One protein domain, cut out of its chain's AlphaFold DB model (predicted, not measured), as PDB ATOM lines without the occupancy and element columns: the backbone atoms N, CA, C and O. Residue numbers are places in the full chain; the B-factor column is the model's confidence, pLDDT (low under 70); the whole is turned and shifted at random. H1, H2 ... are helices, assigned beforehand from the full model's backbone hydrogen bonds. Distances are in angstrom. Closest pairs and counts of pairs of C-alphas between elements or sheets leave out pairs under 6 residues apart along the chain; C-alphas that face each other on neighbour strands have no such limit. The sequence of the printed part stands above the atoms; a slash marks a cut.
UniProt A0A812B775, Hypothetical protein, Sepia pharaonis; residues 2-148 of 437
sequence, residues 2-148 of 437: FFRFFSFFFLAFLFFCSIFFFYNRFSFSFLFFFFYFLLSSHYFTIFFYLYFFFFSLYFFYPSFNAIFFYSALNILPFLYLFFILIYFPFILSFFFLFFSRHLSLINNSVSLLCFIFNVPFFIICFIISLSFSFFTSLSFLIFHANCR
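What this domain is: This is residues 2 to 148 of the 437 residues of the protein "Hypothetical protein" of Sepia pharaonis (UniProt A0A812B775). Four long helices lie side by side in one flat layer, a zigzag in which the chain folds back at each tight link, with H1 loosely set at one edge. The printed part has 147 residues, H1 to H4 in order with no named strand, all helix by class. It is loose, with a radius of gyration of the C-alphas of 21.4 A, spanning 65 by 47 by 14 A.

Where its parts are: H1, residues 2 to 23, begins at C-alpha 2 (5.981, -27.289, -25.676) and is 31.8 A long. H2, residues 28 to 60, measures 47.4 A, and H3, residues 66 to 104, 57.0 A. H4, residues 108 to 143, measures 52.2 A and ends at C-alpha 143 (-29.698, -28.654, -9.766).

How they stand to each other: H1 and H2 are near each other. H2 and H3, a helical hairpin, touch at a shallow tilt of 9 degrees, opposite ways; their closest C-alphas, of Tyr 58 and Phe 69, are 7.0 A apart. H3 and H4, another, touch at a shallow 15 degrees, opposite ways, closest at the C-alphas of Ser 104 and Ser 111, 4.8 A. Each O i to N i+4 pair is within hydrogen-bond range in H1 and H2, 31 of 35 in H3, 28 of 32 in H4.

The domain as a whole: The printed part has no cut and no long link. Mean pLDDT of the printed part is 70.3; 58 residues are under 70, among them 16 to 39 and 135 to 148.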
ATOM      1  N   PHE A   2       6.304 -27.908 -26.977       50.75
ATOM      2  CA  PHE A   2       5.981 -27.289 -25.676       50.75
ATOM      3  C   PHE A   2       6.424 -28.110 -24.445       50.75
ATOM      4  O   PHE A   2       7.078 -27.581 -23.554       50.75
ATOM      5  N   PHE A   3       6.186 -29.427 -24.446       57.31
ATOM      6  CA  PHE A   3       6.607 -30.315 -23.350       57.31
ATOM      7  C   PHE A   3       8.133 -30.366 -23.155       57.31
ATOM      8  O   PHE A   3       8.610 -30.366 -22.026       57.31
ATOM      9  N   ARG A   4       8.910 -30.340 -24.251       56.84
ATOM     10  CA  ARG A   4      10.385 -30.330 -24.196       56.84
ATOM     11  C   ARG A   4      10.940 -28.992 -23.702       56.84
ATOM     12  O   ARG A   4      11.953 -28.968 -23.013       56.84
ATOM     13  N   PHE A   5      10.272 -27.889 -24.038       66.69
ATOM     14  CA  PHE A   5      10.632 -26.563 -23.538       66.69
ATOM     15  C   PHE A   5      10.369 -26.456 -22.029       66.69
ATOM     16  O   PHE A   5      11.234 -26.014 -21.277       66.69
ATOM     17  N   PHE A   6       9.220 -26.959 -21.571       68.31
ATOM     18  CA  PHE A   6       8.866 -26.968 -20.153       68.31
ATOM     19  C   PHE A   6       9.782 -27.884 -19.330       68.31
ATOM     20  O   PHE A   6      10.250 -27.483 -18.268       68.31
ATOM     21  N   SER A   7      10.120 -29.077 -19.838       63.53
ATOM     22  CA  SER A   7      11.049 -29.982 -19.152       63.53
ATOM     23  C   SER A   7      12.452 -29.389 -19.020       63.53
ATOM     24  O   SER A   7      13.097 -29.579 -17.995       63.53
ATOM     25  N   PHE A   8      12.922 -28.650 -20.031       74.38
ATOM     26  CA  PHE A   8      14.226 -27.989 -19.992       74.38
ATOM     27  C   PHE A   8      14.252 -26.835 -18.982       74.38
ATOM     28  O   PHE A   8      15.174 -26.744 -18.176       74.38
ATOM     29  N   PHE A   9      13.207 -26.002 -18.968       72.62
ATOM     30  CA  PHE A   9      13.079 -24.911 -18.001       72.62
ATOM     31  C   PHE A   9      12.981 -25.439 -16.564       72.62
ATOM     32  O   PHE A   9      13.618 -24.908 -15.658       72.62
ATOM     33  N   PHE A  10      12.249 -26.538 -16.364       71.56
ATOM     34  CA  PHE A  10      12.137 -27.213 -15.075       71.56
ATOM     35  C   PHE A  10      13.480 -27.781 -14.593       71.56
ATOM     36  O   PHE A  10      13.833 -27.603 -13.429       71.56
ATOM     37  N   LEU A  11      14.270 -28.397 -15.482       74.31
ATOM     38  CA  LEU A  11      15.592 -28.926 -15.132       74.31
ATOM     39  C   LEU A  11      16.592 -27.810 -14.794       74.31
ATOM     40  O   LEU A  11      17.315 -27.910 -13.805       74.31
ATOM     41  N   ALA A  12      16.606 -26.734 -15.587       73.50
ATOM     42  CA  ALA A  12      17.453 -25.566 -15.347       73.50
ATOM     43  C   ALA A  12      17.093 -24.873 -14.024       73.50
ATOM     44  O   ALA A  12      17.976 -24.463 -13.270       73.50
ATOM     45  N   PHE A  13      15.802 -24.800 -13.703       69.94
ATOM     46  CA  PHE A  13      15.321 -24.237 -12.448       69.94
ATOM     47  C   PHE A  13      15.665 -25.122 -11.241       69.94
ATOM     48  O   PHE A  13      16.145 -24.610 -10.235       69.94
ATOM     49  N   LEU A  14      15.495 -26.448 -11.338       73.12
ATOM     50  CA  LEU A  14      15.909 -27.383 -10.283       73.12
ATOM     51  C   LEU A  14      17.416 -27.319 -10.017       73.12
ATOM     52  O   LEU A  14      17.831 -27.368  -8.861       73.12
ATOM     53  N   PHE A  15      18.222 -27.167 -11.068       75.62
ATOM     54  CA  PHE A  15      19.664 -26.969 -10.955       75.62
ATOM     55  C   PHE A  15      20.012 -25.633 -10.279       75.62
ATOM     56  O   PHE A  15      20.878 -25.572  -9.412       75.62
ATOM     57  N   PHE A  16      19.290 -24.560 -10.606       66.38
ATOM     58  CA  PHE A  16      19.475 -23.272  -9.940       66.38
ATOM     59  C   PHE A  16      19.069 -23.335  -8.459       66.38
ATOM     60  O   PHE A  16      19.790 -22.844  -7.595       66.38
ATOM     61  N   CYS A  17      17.956 -24.005  -8.143       62.94
ATOM     62  CA  CYS A  17      17.508 -24.231  -6.771       62.94
ATOM     63  C   CYS A  17      18.462 -25.118  -5.970       62.94
ATOM     64  O   CYS A  17      18.649 -24.848  -4.787       62.94
ATOM     65  N   SER A  18      19.080 -26.140  -6.570       63.41
ATOM     66  CA  SER A  18      20.046 -26.989  -5.864       63.41
ATOM     67  C   SER A  18      21.330 -26.229  -5.533       63.41
ATOM     68  O   SER A  18      21.811 -26.331  -4.407       63.41
ATOM     69  N   ILE A  19      21.824 -25.386  -6.448       67.94
ATOM     70  CA  ILE A  19      22.956 -24.481  -6.189       67.94
ATOM     71  C   ILE A  19      22.612 -23.500  -5.062       67.94
ATOM     72  O   ILE A  19      23.407 -23.305  -4.141       67.94
ATOM     73  N   PHE A  20      21.409 -22.922  -5.087       55.06
ATOM     74  CA  PHE A  20      20.970 -21.961  -4.074       55.06
ATOM     75  C   PHE A  20      20.753 -22.600  -2.693       55.06
ATOM     76  O   PHE A  20      21.088 -21.994  -1.674       55.06
ATOM     77  N   PHE A  21      20.232 -23.829  -2.652       58.19
ATOM     78  CA  PHE A  21      20.036 -24.616  -1.432       58.19
ATOM     79  C   PHE A  21      21.367 -25.037  -0.795       58.19
ATOM     80  O   PHE A  21      21.469 -25.127   0.425       58.19
ATOM     81  N   PHE A  22      22.400 -25.262  -1.612       57.16
ATOM     82  CA  PHE A  22      23.733 -25.612  -1.127       57.16
ATOM     83  C   PHE A  22      24.484 -24.403  -0.546       57.16
ATOM     84  O   PHE A  22      25.258 -24.555   0.396       57.16
ATOM     85  N   TYR A  23      24.240 -23.199  -1.079       56.50
ATOM     86  CA  TYR A  23      24.968 -21.988  -0.685       56.50
ATOM     87  C   TYR A  23      24.335 -21.192   0.459       56.50
ATOM     88  O   TYR A  23      25.050 -20.504   1.182       56.50
ATOM     89  N   ASN A  24      23.023 -21.289   0.664       44.25
ATOM     90  CA  ASN A  24      22.340 -20.599   1.754       44.25
ATOM     91  C   ASN A  24      21.535 -21.605   2.576       44.25
ATOM     92  O   ASN A  24      20.696 -22.314   2.025       44.25
ATOM     93  N   ARG A  25      21.747 -21.634   3.903       46.78
ATOM     94  CA  ARG A  25      20.910 -22.380   4.866       46.78
ATOM     95  C   ARG A  25      19.479 -21.831   4.844       46.78
ATOM     96  O   ARG A  25      19.091 -21.052   5.711       46.78
ATOM     97  N   PHE A  26      18.700 -22.198   3.834       53.22
ATOM     98  CA  PHE A  26      17.317 -21.768   3.694       53.22
ATOM     99  C   PHE A  26      16.359 -22.719   4.401       53.22
ATOM    100  O   PHE A  26      16.527 -23.938   4.430       53.22
ATOM    101  N   SER A  27      15.336 -22.112   4.996       57.09
ATOM    102  CA  SER A  27      14.303 -22.766   5.783       57.09
ATOM    103  C   SER A  27      13.317 -23.542   4.901       57.09
ATOM    104  O   SER A  27      12.987 -23.133   3.786       57.09
ATOM    105  N   PHE A  28      12.792 -24.637   5.458       52.06
ATOM    106  CA  PHE A  28      11.757 -25.541   4.920       52.06
ATOM    107  C   PHE A  28      10.577 -24.830   4.205       52.06
ATOM    108  O   PHE A  28       9.933 -25.385   3.318       52.06
ATOM    109  N   SER A  29      10.326 -23.569   4.559       57.25
ATOM    110  CA  SER A  29       9.342 -22.647   3.981       57.25
ATOM    111  C   SER A  29       9.486 -22.425   2.469       57.25
ATOM    112  O   SER A  29       8.475 -22.346   1.774       57.25
ATOM    113  N   PHE A  30      10.714 -22.331   1.945       64.81
ATOM    114  CA  PHE A  30      10.936 -22.071   0.514       64.81
ATOM    115  C   PHE A  30      10.609 -23.301  -0.342       64.81
ATOM    116  O   PHE A  30       9.995 -23.187  -1.400       64.81
ATOM    117  N   LEU A  31      10.942 -24.491   0.163       62.84
ATOM    118  CA  LEU A  31      10.622 -25.760  -0.487       62.84
ATOM    119  C   LEU A  31       9.101 -25.957  -0.576       62.84
ATOM    120  O   LEU A  31       8.592 -26.376  -1.611       62.84
ATOM    121  N   PHE A  32       8.363 -25.572   0.469       63.31
ATOM    122  CA  PHE A  32       6.899 -25.620   0.474       63.31
ATOM    123  C   PHE A  32       6.275 -24.620  -0.512       63.31
ATOM    124  O   PHE A  32       5.369 -24.983  -1.259       63.31
ATOM    125  N   PHE A  33       6.793 -23.386  -0.577       68.31
ATOM    126  CA  PHE A  33       6.364 -22.397  -1.573       68.31
ATOM    127  C   PHE A  33       6.615 -22.887  -3.007       68.31
ATOM    128  O   PHE A  33       5.761 -22.728  -3.876       68.31
ATOM    129  N   PHE A  34       7.745 -23.557  -3.246       65.31
ATOM    130  CA  PHE A  34       8.068 -24.153  -4.540       65.31
ATOM    131  C   PHE A  34       7.153 -25.333  -4.903       65.31
ATOM    132  O   PHE A  34       6.607 -25.360  -6.006       65.31
ATOM    133  N   PHE A  35       6.915 -26.270  -3.978       61.59
ATOM    134  CA  PHE A  35       5.950 -27.359  -4.183       61.59
ATOM    135  C   PHE A  35       4.541 -26.829  -4.461       61.59
ATOM    136  O   PHE A  35       3.825 -27.367  -5.304       61.59
ATOM    137  N   TYR A  36       4.157 -25.740  -3.798       66.38
ATOM    138  CA  TYR A  36       2.876 -25.088  -4.012       66.38
ATOM    139  C   TYR A  36       2.794 -24.382  -5.374       66.38
ATOM    140  O   TYR A  36       1.794 -24.522  -6.078       66.38
ATOM    141  N   PHE A  37       3.849 -23.673  -5.789       69.94
ATOM    142  CA  PHE A  37       3.945 -23.075  -7.124       69.94
ATOM    143  C   PHE A  37       3.869 -24.146  -8.219       69.94
ATOM    144  O   PHE A  37       3.154 -23.978  -9.206       69.94
ATOM    145  N   LEU A  38       4.524 -25.290  -8.008       63.38
ATOM    146  CA  LEU A  38       4.412 -26.444  -8.892       63.38
ATOM    147  C   LEU A  38       2.987 -26.990  -8.944       63.38
ATOM    148  O   LEU A  38       2.471 -27.173 -10.044       63.38
ATOM    149  N   LEU A  39       2.315 -27.180  -7.802       66.75
ATOM    150  CA  LEU A  39       0.908 -27.594  -7.780       66.75
ATOM    151  C   LEU A  39       0.021 -26.598  -8.538       66.75
ATOM    152  O   LEU A  39      -0.777 -27.009  -9.375       66.75
ATOM    153  N   SER A  40       0.186 -25.295  -8.297       73.00
ATOM    154  CA  SER A  40      -0.558 -24.234  -8.989       73.00
ATOM    155  C   SER A  40      -0.327 -24.277 -10.505       73.00
ATOM    156  O   SER A  40      -1.285 -24.221 -11.279       73.00
ATOM    157  N   SER A  41       0.922 -24.482 -10.934       75.62
ATOM    158  CA  SER A  41       1.260 -24.655 -12.348       75.62
ATOM    159  C   SER A  41       0.634 -25.924 -12.936       75.62
ATOM    160  O   SER A  41       0.103 -25.883 -14.044       75.62
ATOM    161  N   HIS A  42       0.582 -27.022 -12.176       76.69
ATOM    162  CA  HIS A  42      -0.076 -28.253 -12.597       76.69
ATOM    163  C   HIS A  42      -1.584 -28.054 -12.773       76.69
ATOM    164  O   HIS A  42      -2.115 -28.448 -13.809       76.69
ATOM    165  N   TYR A  43      -2.271 -27.371 -11.857       74.94
ATOM    166  CA  TYR A  43      -3.696 -27.067 -12.029       74.94
ATOM    167  C   TYR A  43      -3.961 -26.164 -13.232       74.94
ATOM    168  O   TYR A  43      -4.903 -26.415 -13.983       74.94
ATOM    169  N   PHE A  44      -3.102 -25.171 -13.475       73.81
ATOM    170  CA  PHE A  44      -3.191 -24.347 -14.677       73.81
ATOM    171  C   PHE A  44      -2.997 -25.183 -15.949       73.81
ATOM    172  O   PHE A  44      -3.764 -25.049 -16.902       73.81
ATOM    173  N   THR A  45      -2.033 -26.110 -15.957       79.12
ATOM    174  CA  THR A  45      -1.852 -27.024 -17.094       79.12
ATOM    175  C   THR A  45      -3.040 -27.962 -17.277       79.12
ATOM    176  O   THR A  45      -3.478 -28.142 -18.406       79.12
ATOM    177  N   ILE A  46      -3.620 -28.507 -16.203       79.62
ATOM    178  CA  ILE A  46      -4.808 -29.372 -16.261       79.62
ATOM    179  C   ILE A  46      -6.001 -28.600 -16.829       79.62
ATOM    180  O   ILE A  46      -6.700 -29.113 -17.696       79.62
ATOM    181  N   PHE A  47      -6.204 -27.353 -16.398       79.06
ATOM    182  CA  PHE A  47      -7.242 -26.478 -16.939       79.06
ATOM    183  C   PHE A  47      -7.041 -26.218 -18.435       79.06
ATOM    184  O   PHE A  47      -7.982 -26.334 -19.220       79.06
ATOM    185  N   PHE A  48      -5.804 -25.934 -18.847       76.12
ATOM    186  CA  PHE A  48      -5.457 -25.732 -20.249       76.12
ATOM    187  C   PHE A  48      -5.656 -27.006 -21.087       76.12
ATOM    188  O   PHE A  48      -6.198 -26.940 -22.188       76.12
ATOM    189  N   TYR A  49      -5.294 -28.179 -20.554       83.38
ATOM    190  CA  TYR A  49      -5.538 -29.469 -21.200       83.38
ATOM    191  C   TYR A  49      -7.028 -29.786 -21.313       83.38
ATOM    192  O   TYR A  49      -7.454 -30.239 -22.369       83.38
ATOM    193  N   LEU A  50      -7.827 -29.519 -20.276       80.06
ATOM    194  CA  LEU A  50      -9.282 -29.686 -20.321       80.06
ATOM    195  C   LEU A  50      -9.911 -28.761 -21.362       80.06
ATOM    196  O   LEU A  50     -10.715 -29.215 -22.169       80.06
ATOM    197  N   TYR A  51      -9.502 -27.491 -21.401       83.12
ATOM    198  CA  TYR A  51      -9.959 -26.550 -22.421       83.12
ATOM    199  C   TYR A  51      -9.620 -27.045 -23.832       83.12
ATOM    200  O   TYR A  51     -10.495 -27.114 -24.692       83.12
ATOM    201  N   PHE A  52      -8.370 -27.461 -24.058       82.50
ATOM    202  CA  PHE A  52      -7.927 -27.969 -25.355       82.50
ATOM    203  C   PHE A  52      -8.601 -29.294 -25.734       82.50
ATOM    204  O   PHE A  52      -8.887 -29.529 -26.904       82.50
ATOM    205  N   PHE A  53      -8.895 -30.150 -24.754       85.00
ATOM    206  CA  PHE A  53      -9.630 -31.399 -24.938       85.00
ATOM    207  C   PHE A  53     -11.087 -31.152 -25.343       85.00
ATOM    208  O   PHE A  53     -11.563 -31.743 -26.307       85.00
ATOM    209  N   PHE A  54     -11.795 -30.239 -24.673       81.06
ATOM    210  CA  PHE A  54     -13.154 -29.879 -25.083       81.06
ATOM    211  C   PHE A  54     -13.166 -29.187 -26.447       81.06
ATOM    212  O   PHE A  54     -14.043 -29.459 -27.266       81.06
ATOM    213  N   PHE A  55     -12.176 -28.334 -26.718       79.88
ATOM    214  CA  PHE A  55     -12.024 -27.672 -28.011       79.88
ATOM    215  C   PHE A  55     -11.748 -28.670 -29.147       79.88
ATOM    216  O   PHE A  55     -12.346 -28.567 -30.217       79.88
ATOM    217  N   SER A  56     -10.894 -29.673 -28.920       80.31
ATOM    218  CA  SER A  56     -10.615 -30.712 -29.915       80.31
ATOM    219  C   SER A  56     -11.816 -31.633 -30.132       80.31
ATOM    220  O   SER A  56     -12.139 -31.931 -31.279       80.31
ATOM    221  N   LEU A  57     -12.545 -32.010 -29.074       78.00
ATOM    222  CA  LEU A  57     -13.795 -32.765 -29.202       78.00
ATOM    223  C   LEU A  57     -14.831 -32.027 -30.056       78.00
ATOM    224  O   LEU A  57     -15.449 -32.647 -30.918       78.00
ATOM    225  N   TYR A  58     -14.982 -30.715 -29.864       82.94
ATOM    226  CA  TYR A  58     -15.880 -29.893 -30.677       82.94
ATOM    227  C   TYR A  58     -15.475 -29.878 -32.157       82.94
ATOM    228  O   TYR A  58     -16.324 -30.001 -33.036       82.94
ATOM    229  N   PHE A  59     -14.175 -29.764 -32.437       82.00
ATOM    230  CA  PHE A  59     -13.673 -29.701 -33.807       82.00
ATOM    231  C   PHE A  59     -13.762 -31.048 -34.542       82.00
ATOM    232  O   PHE A  59     -14.111 -31.088 -35.719       82.00
ATOM    233  N   PHE A  60     -13.454 -32.158 -33.863       80.50
ATOM    234  CA  PHE A  60     -13.414 -33.486 -34.487       80.50
ATOM    235  C   PHE A  60     -14.768 -34.201 -34.520       80.50
ATOM    236  O   PHE A  60     -14.963 -35.085 -35.354       80.50
ATOM    237  N   TYR A  61     -15.715 -33.817 -33.661       80.44
ATOM    238  CA  TYR A  61     -17.038 -34.430 -33.593       80.44
ATOM    239  C   TYR A  61     -18.127 -33.353 -33.681       80.44
ATOM    240  O   TYR A  61     -18.712 -32.979 -32.671       80.44
ATOM    241  N   PRO A  62     -18.470 -32.861 -34.884       72.44
ATOM    242  CA  PRO A  62     -19.519 -31.850 -35.047       72.44
ATOM    243  C   PRO A  62     -20.923 -32.354 -34.660       72.44
ATOM    244  O   PRO A  62     -21.827 -31.552 -34.439       72.44
ATOM    245  N   SER A  63     -21.114 -33.674 -34.542       73.62
ATOM    246  CA  SER A  63     -22.327 -34.290 -33.986       73.62
ATOM    247  C   SER A  63     -22.376 -34.274 -32.455       73.62
ATOM    248  O   SER A  63     -23.419 -34.583 -31.875       73.62
ATOM    249  N   PHE A  64     -21.277 -33.919 -31.780       73.19
ATOM    250  CA  PHE A  64     -21.277 -33.723 -30.338       73.19
ATOM    251  C   PHE A  64     -22.126 -32.491 -30.024       73.19
ATOM    252  O   PHE A  64     -21.853 -31.386 -30.488       73.19
ATOM    253  N   ASN A  65     -23.193 -32.712 -29.256       76.50
ATOM    254  CA  ASN A  65     -24.235 -31.733 -28.970       76.50
ATOM    255  C   ASN A  65     -23.628 -30.368 -28.597       76.50
ATOM    256  O   ASN A  65     -22.994 -30.240 -27.547       76.50
ATOM    257  N   ALA A  66     -23.867 -29.337 -29.416       77.81
ATOM    258  CA  ALA A  66     -23.389 -27.971 -29.164       77.81
ATOM    259  C   ALA A  66     -23.801 -27.458 -27.770       77.81
ATOM    260  O   ALA A  66     -23.087 -26.679 -27.142       77.81
ATOM    261  N   ILE A  67     -24.919 -27.976 -27.251       74.38
ATOM    262  CA  ILE A  67     -25.423 -27.734 -25.897       74.38
ATOM    263  C   ILE A  67     -24.425 -28.209 -24.828       74.38
ATOM    264  O   ILE A  67     -24.172 -27.478 -23.875       74.38
ATOM    265  N   PHE A  68     -23.822 -29.390 -24.994       78.12
ATOM    266  CA  PHE A  68     -22.877 -29.954 -24.027       78.12
ATOM    267  C   PHE A  68     -21.558 -29.174 -24.007       78.12
ATOM    268  O   PHE A  68     -21.018 -28.870 -22.942       78.12
ATOM    269  N   PHE A  69     -21.071 -28.778 -25.187       83.38
ATOM    270  CA  PHE A  69     -19.885 -27.931 -25.312       83.38
ATOM    271  C   PHE A  69     -20.111 -26.549 -24.686       83.38
ATOM    272  O   PHE A  69     -19.286 -26.085 -23.899       83.38
ATOM    273  N   TYR A  70     -21.266 -25.932 -24.950       77.88
ATOM    274  CA  TYR A  70     -21.628 -24.647 -24.355       77.88
ATOM    275  C   TYR A  70     -21.771 -24.745 -22.829       77.88
ATOM    276  O   TYR A  70     -21.278 -23.879 -22.109       77.88
ATOM    277  N   SER A  71     -22.365 -25.825 -22.304       81.94
ATOM    278  CA  SER A  71     -22.425 -26.043 -20.855       81.94
ATOM    279  C   SER A  71     -21.042 -26.244 -20.233       81.94
ATOM    280  O   SER A  71     -20.759 -25.648 -19.198       81.94
ATOM    281  N   ALA A  72     -20.153 -27.012 -20.871       80.19
ATOM    282  CA  ALA A  72     -18.804 -27.257 -20.361       80.19
ATOM    283  C   ALA A  72     -17.950 -25.977 -20.359       80.19
ATOM    284  O   ALA A  72     -17.284 -25.677 -19.365       80.19
ATOM    285  N   LEU A  73     -18.028 -25.175 -21.428       84.69
ATOM    286  CA  LEU A  73     -17.359 -23.876 -21.502       84.69
ATOM    287  C   LEU A  73     -17.889 -22.886 -20.470       84.69
ATOM    288  O   LEU A  73     -17.099 -22.148 -19.892       84.69
ATOM    289  N   ASN A  74     -19.194 -22.888 -20.193       81.69
ATOM    290  CA  ASN A  74     -19.758 -22.010 -19.173       81.69
ATOM    291  C   ASN A  74     -19.326 -22.401 -17.758       81.69
ATOM    292  O   ASN A  74     -19.225 -21.519 -16.915       81.69
ATOM    293  N   ILE A  75     -19.041 -23.678 -17.485       84.12
ATOM    294  CA  ILE A  75     -18.596 -24.159 -16.164       84.12
ATOM    295  C   ILE A  75     -17.117 -23.823 -15.903       84.12
ATOM    296  O   ILE A  75     -16.730 -23.594 -14.756       84.12
ATOM    297  N   LEU A  76     -16.284 -23.746 -16.946       81.25
ATOM    298  CA  LEU A  76     -14.839 -23.529 -16.813       81.25
ATOM    299  C   LEU A  76     -14.467 -22.236 -16.046       81.25
ATOM    300  O   LEU A  76     -13.664 -22.319 -15.115       81.25
ATOM    301  N   PRO A  77     -15.045 -21.055 -16.351       80.69
ATOM    302  CA  PRO A  77     -14.794 -19.828 -15.597       80.69
ATOM    303  C   PRO A  77     -15.201 -19.935 -14.126       80.69
ATOM    304  O   PRO A  77     -14.506 -19.394 -13.271       80.69
ATOM    305  N   PHE A  78     -16.285 -20.656 -13.813       77.88
ATOM    306  CA  PHE A  78     -16.712 -20.865 -12.425       77.88
ATOM    307  C   PHE A  78     -15.755 -21.775 -11.669       77.88
ATOM    308  O   PHE A  78     -15.434 -21.475 -10.524       77.88
ATOM    309  N   LEU A  79     -15.252 -22.840 -12.299       79.19
ATOM    310  CA  LEU A  79     -14.207 -23.673 -11.707       79.19
ATOM    311  C   LEU A  79     -12.939 -22.856 -11.458       79.19
ATOM    312  O   LEU A  79     -12.394 -22.902 -10.362       79.19
ATOM    313  N   TYR A  80     -12.501 -22.049 -12.425       79.56
ATOM    314  CA  TYR A  80     -11.331 -21.186 -12.258       79.56
ATOM    315  C   TYR A  80     -11.516 -20.160 -11.128       79.56
ATOM    316  O   TYR A  80     -10.648 -20.018 -10.270       79.56
ATOM    317  N   LEU A  81     -12.676 -19.498 -11.075       78.56
ATOM    318  CA  LEU A  81     -13.027 -18.564 -10.005       78.56
ATOM    319  C   LEU A  81     -13.099 -19.269  -8.642       78.56
ATOM    320  O   LEU A  81     -12.613 -18.730  -7.655       78.56
ATOM    321  N   PHE A  82     -13.657 -20.479  -8.585       81.00
ATOM    322  CA  PHE A  82     -13.706 -21.314  -7.384       81.00
ATOM    323  C   PHE A  82     -12.300 -21.673  -6.898       81.00
ATOM    324  O   PHE A  82     -12.002 -21.523  -5.714       81.00
ATOM    325  N   PHE A  83     -11.406 -22.060  -7.810       79.69
ATOM    326  CA  PHE A  83      -9.998 -22.287  -7.498       79.69
ATOM    327  C   PHE A  83      -9.321 -21.010  -6.986       79.69
ATOM    328  O   PHE A  83      -8.646 -21.059  -5.965       79.69
ATOM    329  N   ILE A  84      -9.535 -19.849  -7.609       79.31
ATOM    330  CA  ILE A  84      -8.990 -18.585  -7.090       79.31
ATOM    331  C   ILE A  84      -9.537 -18.303  -5.690       79.31
ATOM    332  O   ILE A  84      -8.764 -18.038  -4.779       79.31
ATOM    333  N   LEU A  85     -10.850 -18.391  -5.490       80.19
ATOM    334  CA  LEU A  85     -11.489 -18.069  -4.215       80.19
ATOM    335  C   LEU A  85     -11.057 -18.999  -3.082       80.19
ATOM    336  O   LEU A  85     -10.934 -18.543  -1.949       80.19
ATOM    337  N   ILE A  86     -10.804 -20.274  -3.374       81.88
ATOM    338  CA  ILE A  86     -10.313 -21.218  -2.371       81.88
ATOM    339  C   ILE A  86      -8.826 -21.035  -2.141       81.88
ATOM    340  O   ILE A  86      -8.413 -20.960  -0.997       81.88
ATOM    341  N   TYR A  87      -8.005 -20.957  -3.184       78.44
ATOM    342  CA  TYR A  87      -6.555 -21.028  -3.018       78.44
ATOM    343  C   TYR A  87      -5.922 -19.668  -2.707       78.44
ATOM    344  O   TYR A  87      -4.941 -19.615  -1.968       78.44
ATOM    345  N   PHE A  88      -6.491 -18.558  -3.183       78.81
ATOM    346  CA  PHE A  88      -5.949 -17.217  -2.951       78.81
ATOM    347  C   PHE A  88      -5.874 -16.833  -1.460       78.81
ATOM    348  O   PHE A  88      -4.820 -16.353  -1.042       78.81
ATOM    349  N   PRO A  89      -6.886 -17.101  -0.607       80.19
ATOM    350  CA  PRO A  89      -6.770 -16.871   0.836       80.19
ATOM    351  C   PRO A  89      -5.671 -17.712   1.500       80.19
ATOM    352  O   PRO A  89      -4.990 -17.231   2.408       80.19
ATOM    353  N   PHE A  90      -5.453 -18.949   1.044       76.56
ATOM    354  CA  PHE A  90      -4.355 -19.790   1.538       76.56
ATOM    355  C   PHE A  90      -2.985 -19.235   1.133       76.56
ATOM    356  O   PHE A  90      -2.070 -19.217   1.951       76.56
ATOM    357  N   ILE A  91      -2.843 -18.713  -0.088       76.12
ATOM    358  CA  ILE A  91      -1.610 -18.045  -0.536       76.12
ATOM    359  C   ILE A  91      -1.354 -16.796   0.300       76.12
ATOM    360  O   ILE A  91      -0.252 -16.597   0.807       76.12
ATOM    361  N   LEU A  92      -2.381 -15.963   0.458       77.31
ATOM    362  CA  LEU A  92      -2.279 -14.698   1.168       77.31
ATOM    363  C   LEU A  92      -1.937 -14.927   2.647       77.31
ATOM    364  O   LEU A  92      -1.034 -14.288   3.177       77.31
ATOM    365  N   SER A  93      -2.600 -15.884   3.302       77.56
ATOM    366  CA  SER A  93      -2.298 -16.262   4.690       77.56
ATOM    367  C   SER A  93      -0.898 -16.848   4.852       77.56
ATOM    368  O   SER A  93      -0.200 -16.493   5.800       77.56
ATOM    369  N   PHE A  94      -0.440 -17.681   3.915       77.25
ATOM    370  CA  PHE A  94       0.925 -18.199   3.937       77.25
ATOM    371  C   PHE A  94       1.956 -17.078   3.769       77.25
ATOM    372  O   PHE A  94       2.950 -17.036   4.495       77.25
ATOM    373  N   PHE A  95       1.695 -16.126   2.870       76.06
ATOM    374  CA  PHE A  95       2.531 -14.945   2.684       76.06
ATOM    375  C   PHE A  95       2.591 -14.090   3.958       76.06
ATOM    376  O   PHE A  95       3.677 -13.707   4.393       76.06
ATOM    377  N   PHE A  96       1.452 -13.865   4.619       76.31
ATOM    378  CA  PHE A  96       1.405 -13.152   5.897       76.31
ATOM    379  C   PHE A  96       2.138 -13.888   7.022       76.31
ATOM    380  O   PHE A  96       2.841 -13.241   7.791       76.31
ATOM    381  N   LEU A  97       2.034 -15.218   7.108       78.75
ATOM    382  CA  LEU A  97       2.780 -16.028   8.083       78.75
ATOM    383  C   LEU A  97       4.291 -16.001   7.823       78.75
ATOM    384  O   LEU A  97       5.091 -15.947   8.759       78.75
ATOM    385  N   PHE A  98       4.697 -16.029   6.555       78.00
ATOM    386  CA  PHE A  98       6.098 -15.898   6.169       78.00
ATOM    387  C   PHE A  98       6.644 -14.518   6.553       78.00
ATOM    388  O   PHE A  98       7.691 -14.415   7.198       78.00
ATOM    389  N   PHE A  99       5.896 -13.461   6.231       74.88
ATOM    390  CA  PHE A  99       6.277 -12.092   6.552       74.88
ATOM    391  C   PHE A  99       6.282 -11.838   8.064       74.88
ATOM    392  O   PHE A  99       7.208 -11.216   8.578       74.88
ATOM    393  N   SER A 100       5.318 -12.393   8.811       75.12
ATOM    394  CA  SER A 100       5.281 -12.274  10.272       75.12
ATOM    395  C   SER A 100       6.456 -12.990  10.937       75.12
ATOM    396  O   SER A 100       6.998 -12.481  11.915       75.12
ATOM    397  N   ARG A 101       6.899 -14.141  10.407       73.81
ATOM    398  CA  ARG A 101       8.113 -14.825  10.883       73.81
ATOM    399  C   ARG A 101       9.371 -14.008  10.609       73.81
ATOM    400  O   ARG A 101      10.199 -13.877  11.505       73.81
ATOM    401  N   HIS A 102       9.500 -13.405   9.429       75.69
ATOM    402  CA  HIS A 102      10.633 -12.524   9.142       75.69
ATOM    403  C   HIS A 102      10.636 -11.271  10.024       75.69
ATOM    404  O   HIS A 102      11.680 -10.908  10.555       75.69
ATOM    405  N   LEU A 103       9.471 -10.662  10.259       71.50
ATOM    406  CA  LEU A 103       9.333  -9.542  11.191       71.50
ATOM    407  C   LEU A 103       9.607  -9.946  12.644       71.50
ATOM    408  O   LEU A 103      10.151  -9.143  13.394       71.50
ATOM    409  N   SER A 104       9.289 -11.182  13.044       72.00
ATOM    410  CA  SER A 104       9.556 -11.668  14.405       72.00
ATOM    411  C   SER A 104      11.043 -11.737  14.741       72.00
ATOM    412  O   SER A 104      11.411 -11.519  15.888       72.00
ATOM    413  N   LEU A 105      11.897 -11.952  13.738       76.06
ATOM    414  CA  LEU A 105      13.352 -11.902  13.905       76.06
ATOM    415  C   LEU A 105      13.872 -10.469  14.094       76.06
ATOM    416  O   LEU A 105      14.992 -10.286  14.558       76.06
ATOM    417  N   ILE A 106      13.069  -9.464  13.734       77.12
ATOM    418  CA  ILE A 106      13.429  -8.046  13.803       77.12
ATOM    419  C   ILE A 106      12.830  -7.399  15.061       77.12
ATOM    420  O   ILE A 106      13.451  -6.509  15.636       77.12
ATOM    421  N   ASN A 107      11.639  -7.826  15.512       71.56
ATOM    422  CA  ASN A 107      11.001  -7.268  16.706       71.56
ATOM    423  C   ASN A 107       9.938  -8.209  17.323       71.56
ATOM    424  O   ASN A 107       8.895  -8.478  16.718       71.56
ATOM    425  N   ASN A 108      10.158  -8.664  18.563       72.50
ATOM    426  CA  ASN A 108       9.304  -9.652  19.248       72.50
ATOM    427  C   ASN A 108       7.883  -9.157  19.583       72.50
ATOM    428  O   ASN A 108       6.977  -9.962  19.774       72.50
ATOM    429  N   SER A 109       7.662  -7.845  19.661       71.81
ATOM    430  CA  SER A 109       6.346  -7.273  19.984       71.81
ATOM    431  C   SER A 109       5.400  -7.225  18.778       71.81
ATOM    432  O   SER A 109       4.189  -7.388  18.927       71.81
ATOM    433  N   VAL A 110       5.941  -7.057  17.566       69.06
ATOM    434  CA  VAL A 110       5.154  -6.964  16.323       69.06
ATOM    435  C   VAL A 110       4.646  -8.341  15.886       69.06
ATOM    436  O   VAL A 110       3.540  -8.464  15.358       69.06
ATOM    437  N   SER A 111       5.409  -9.400  16.161       65.44
ATOM    438  CA  SER A 111       5.042 -10.771  15.796       65.44
ATOM    439  C   SER A 111       3.827 -11.292  16.560       65.44
ATOM    440  O   SER A 111       2.970 -11.940  15.957       65.44
ATOM    441  N   LEU A 112       3.708 -10.963  17.850       68.69
ATOM    442  CA  LEU A 112       2.570 -11.359  18.679       68.69
ATOM    443  C   LEU A 112       1.274 -10.686  18.201       68.69
ATOM    444  O   LEU A 112       0.248 -11.346  18.060       68.69
ATOM    445  N   LEU A 113       1.342  -9.393  17.871       67.38
ATOM    446  CA  LEU A 113       0.221  -8.633  17.314       67.38
ATOM    447  C   LEU A 113      -0.216  -9.187  15.951       67.38
ATOM    448  O   LEU A 113      -1.395  -9.480  15.765       67.38
ATOM    449  N   CYS A 114       0.717  -9.424  15.021       68.75
ATOM    450  CA  CYS A 114       0.385 -10.045  13.734       68.75
ATOM    451  C   CYS A 114      -0.222 -11.446  13.897       68.75
ATOM    452  O   CYS A 114      -1.145 -11.797  13.167       68.75
ATOM    453  N   PHE A 115       0.256 -12.247  14.851       69.75
ATOM    454  CA  PHE A 115      -0.286 -13.580  15.103       69.75
ATOM    455  C   PHE A 115      -1.722 -13.523  15.644       69.75
ATOM    456  O   PHE A 115      -2.601 -14.208  15.124       69.75
ATOM    457  N   ILE A 116      -1.983 -12.653  16.625       72.69
ATOM    458  CA  ILE A 116      -3.313 -12.476  17.229       72.69
ATOM    459  C   ILE A 116      -4.342 -11.999  16.195       72.69
ATOM    460  O   ILE A 116      -5.484 -12.449  16.232       72.69
ATOM    461  N   PHE A 117      -3.954 -11.143  15.244       69.81
ATOM    462  CA  PHE A 117      -4.867 -10.666  14.198       69.81
ATOM    463  C   PHE A 117      -5.063 -11.658  13.041       69.81
ATOM    464  O   PHE A 117      -6.155 -11.727  12.475       69.81
ATOM    465  N   ASN A 118      -4.054 -12.464  12.702       72.31
ATOM    466  CA  ASN A 118      -4.125 -13.359  11.543       72.31
ATOM    467  C   ASN A 118      -4.865 -14.678  11.820       72.31
ATOM    468  O   ASN A 118      -5.509 -15.210  10.918       72.31
ATOM    469  N   VAL A 119      -4.820 -15.201  13.050       72.62
ATOM    470  CA  VAL A 119      -5.530 -16.439  13.430       72.62
ATOM    471  C   VAL A 119      -7.061 -16.337  13.277       72.62
ATOM    472  O   VAL A 119      -7.637 -17.216  12.633       72.62
ATOM    473  N   PRO A 120      -7.756 -15.299  13.784       74.06
ATOM    474  CA  PRO A 120      -9.201 -15.183  13.596       74.06
ATOM    475  C   PRO A 120      -9.569 -14.953  12.126       74.06
ATOM    476  O   PRO A 120     -10.538 -15.540  11.650       74.06
ATOM    477  N   PHE A 121      -8.772 -14.184  11.376       74.44
ATOM    478  CA  PHE A 121      -8.973 -14.015   9.933       74.44
ATOM    479  C   PHE A 121      -8.869 -15.351   9.184       74.44
ATOM    480  O   PHE A 121      -9.708 -15.659   8.340       74.44
ATOM    481  N   PHE A 122      -7.894 -16.189   9.545       66.62
ATOM    482  CA  PHE A 122      -7.722 -17.524   8.978       66.62
ATOM    483  C   PHE A 122      -8.915 -18.441   9.269       66.62
ATOM    484  O   PHE A 122      -9.432 -19.080   8.355       66.62
ATOM    485  N   ILE A 123      -9.392 -18.467  10.515       70.12
ATOM    486  CA  ILE A 123     -10.566 -19.259  10.909       70.12
ATOM    487  C   ILE A 123     -11.806 -18.797  10.131       70.12
ATOM    488  O   ILE A 123     -12.556 -19.624   9.618       70.12
ATOM    489  N   ILE A 124     -11.989 -17.484   9.967       74.69
ATOM    490  CA  ILE A 124     -13.108 -16.908   9.212       74.69
ATOM    491  C   ILE A 124     -13.021 -17.279   7.725       74.69
ATOM    492  O   ILE A 124     -13.996 -17.780   7.167       74.69
ATOM    493  N   CYS A 125     -11.867 -17.097   7.078       70.38
ATOM    494  CA  CYS A 125     -11.679 -17.479   5.676       70.38
ATOM    495  C   CYS A 125     -11.869 -18.985   5.458       70.38
ATOM    496  O   CYS A 125     -12.494 -19.385   4.475       70.38
ATOM    497  N   PHE A 126     -11.391 -19.817   6.385       66.94
ATOM    498  CA  PHE A 126     -11.582 -21.262   6.334       66.94
ATOM    499  C   PHE A 126     -13.068 -21.633   6.419       66.94
ATOM    500  O   PHE A 126     -13.562 -22.351   5.551       66.94
ATOM    501  N   ILE A 127     -13.814 -21.071   7.375       72.00
ATOM    502  CA  ILE A 127     -15.264 -21.293   7.521       72.00
ATOM    503  C   ILE A 127     -16.033 -20.807   6.281       72.00
ATOM    504  O   ILE A 127     -16.938 -21.498   5.806       72.00
ATOM    505  N   ILE A 128     -15.663 -19.659   5.704       74.75
ATOM    506  CA  ILE A 128     -16.271 -19.147   4.465       74.75
ATOM    507  C   ILE A 128     -15.985 -20.089   3.288       74.75
ATOM    508  O   ILE A 128     -16.890 -20.423   2.530       74.75
ATOM    509  N   SER A 129     -14.754 -20.583   3.150       67.19
ATOM    510  CA  SER A 129     -14.400 -21.520   2.075       67.19
ATOM    511  C   SER A 129     -15.102 -22.880   2.220       67.19
ATOM    512  O   SER A 129     -15.559 -23.466   1.236       67.19
ATOM    513  N   LEU A 130     -15.262 -23.363   3.456       61.34
ATOM    514  CA  LEU A 130     -15.908 -24.637   3.758       61.34
ATOM    515  C   LEU A 130     -17.425 -24.553   3.564       61.34
ATOM    516  O   LEU A 130     -18.022 -25.438   2.960       61.34
ATOM    517  N   SER A 131     -18.041 -23.446   3.983       72.25
ATOM    518  CA  SER A 131     -19.454 -23.183   3.697       72.25
ATOM    519  C   SER A 131     -19.690 -23.023   2.196       72.25
ATOM    520  O   SER A 131     -20.591 -23.658   1.658       72.25
ATOM    521  N   PHE A 132     -18.852 -22.277   1.476       68.69
ATOM    522  CA  PHE A 132     -19.002 -22.105   0.030       68.69
ATOM    523  C   PHE A 132     -18.814 -23.412  -0.755       68.69
ATOM    524  O   PHE A 132     -19.590 -23.694  -1.667       68.69
ATOM    525  N   SER A 133     -17.837 -24.250  -0.393       64.56
ATOM    526  CA  SER A 133     -17.641 -25.567  -1.024       64.56
ATOM    527  C   SER A 133     -18.782 -26.545  -0.712       64.56
ATOM    528  O   SER A 133     -19.236 -27.267  -1.600       64.56
ATOM    529  N   PHE A 134     -19.318 -26.515   0.510       70.00
ATOM    530  CA  PHE A 134     -20.514 -27.271   0.881       70.00
ATOM    531  C   PHE A 134     -21.756 -26.798   0.114       70.00
ATOM    532  O   PHE A 134     -22.526 -27.607  -0.392       70.00
ATOM    533  N   PHE A 135     -21.954 -25.489  -0.033       61.75
ATOM    534  CA  PHE A 135     -23.123 -24.955  -0.730       61.75
ATOM    535  C   PHE A 135     -23.046 -25.119  -2.243       61.75
ATOM    536  O   PHE A 135     -24.072 -25.357  -2.875       61.75
ATOM    537  N   THR A 136     -21.858 -25.034  -2.835       63.81
ATOM    538  CA  THR A 136     -21.671 -25.299  -4.266       63.81
ATOM    539  C   THR A 136     -21.929 -26.769  -4.584       63.81
ATOM    540  O   THR A 136     -22.695 -27.046  -5.506       63.81
ATOM    541  N   SER A 137     -21.419 -27.708  -3.777       58.97
ATOM    542  CA  SER A 137     -21.722 -29.135  -3.941       58.97
ATOM    543  C   SER A 137     -23.207 -29.445  -3.714       58.97
ATOM    544  O   SER A 137     -23.809 -30.141  -4.530       58.97
ATOM    545  N   LEU A 138     -23.836 -28.843  -2.697       56.53
ATOM    546  CA  LEU A 138     -25.276 -28.959  -2.451       56.53
ATOM    547  C   LEU A 138     -26.097 -28.381  -3.614       56.53
ATOM    548  O   LEU A 138     -27.050 -29.007  -4.062       56.53
ATOM    549  N   SER A 139     -25.715 -27.218  -4.148       57.09
ATOM    550  CA  SER A 139     -26.398 -26.585  -5.282       57.09
ATOM    551  C   SER A 139     -26.292 -27.416  -6.560       57.09
ATOM    552  O   SER A 139     -27.256 -27.479  -7.314       57.09
ATOM    553  N   PHE A 140     -25.173 -28.117  -6.768       52.19
ATOM    554  CA  PHE A 140     -24.981 -29.032  -7.895       52.19
ATOM    555  C   PHE A 140     -25.868 -30.279  -7.759       52.19
ATOM    556  O   PHE A 140     -26.484 -30.722  -8.727       52.19
ATOM    557  N   LEU A 141     -26.001 -30.794  -6.533       45.69
ATOM    558  CA  LEU A 141     -26.878 -31.917  -6.187       45.69
ATOM    559  C   LEU A 141     -28.368 -31.537  -6.317       45.69
ATOM    560  O   LEU A 141     -29.173 -32.320  -6.815       45.69
ATOM    561  N   ILE A 142     -28.724 -30.302  -5.948       49.31
ATOM    562  CA  ILE A 142     -30.077 -29.734  -6.072       49.31
ATOM    563  C   ILE A 142     -30.410 -29.371  -7.526       49.31
ATOM    564  O   ILE A 142     -31.551 -29.531  -7.941       49.31
ATOM    565  N   PHE A 143     -29.451 -28.930  -8.343       46.81
ATOM    566  CA  PHE A 143     -29.698 -28.654  -9.766       46.81
ATOM    567  C   PHE A 143     -30.085 -29.926 -10.539       46.81
ATOM    568  O   PHE A 143     -30.836 -29.862 -11.508       46.81
ATOM    569  N   HIS A 144     -29.639 -31.092 -10.064       46.34
ATOM    570  CA  HIS A 144     -30.040 -32.392 -10.599       46.34
ATOM    571  C   HIS A 144     -31.420 -32.868 -10.091       46.34
ATOM    572  O   HIS A 144     -32.026 -33.764 -10.681       46.34
ATOM    573  N   ALA A 145     -31.942 -32.269  -9.017       41.03
ATOM    574  CA  ALA A 145     -33.219 -32.610  -8.400       41.03
ATOM    575  C   ALA A 145     -34.138 -31.377  -8.393       41.03
ATOM    576  O   ALA A 145     -34.071 -30.571  -7.476       41.03
ATOM    577  N   ASN A 146     -34.984 -31.236  -9.423       42.91
ATOM    578  CA  ASN A 146     -35.944 -30.144  -9.694       42.91
ATOM    579  C   ASN A 146     -36.713 -29.572  -8.469       42.91
ATOM    580  O   ASN A 146     -37.929 -29.715  -8.357       42.91
ATOM    581  N   CYS A 147     -36.047 -28.842  -7.574       49.69
ATOM    582  CA  CYS A 147     -36.628 -28.348  -6.328       49.69
ATOM    583  C   CYS A 147     -36.406 -26.839  -6.193       49.69
ATOM    584  O   CYS A 147     -35.502 -26.364  -5.505       49.69
ATOM    585  N   ARG A 148     -37.304 -26.062  -6.815       50.41
ATOM    586  CA  ARG A 148     -37.367 -24.586  -6.732       50.41
ATOM    587  C   ARG A 148     -37.434 -24.043  -5.294       50.41
ATOM    588  O   ARG A 148     -36.990 -22.927  -5.044       50.41
TER     589      ARG A 148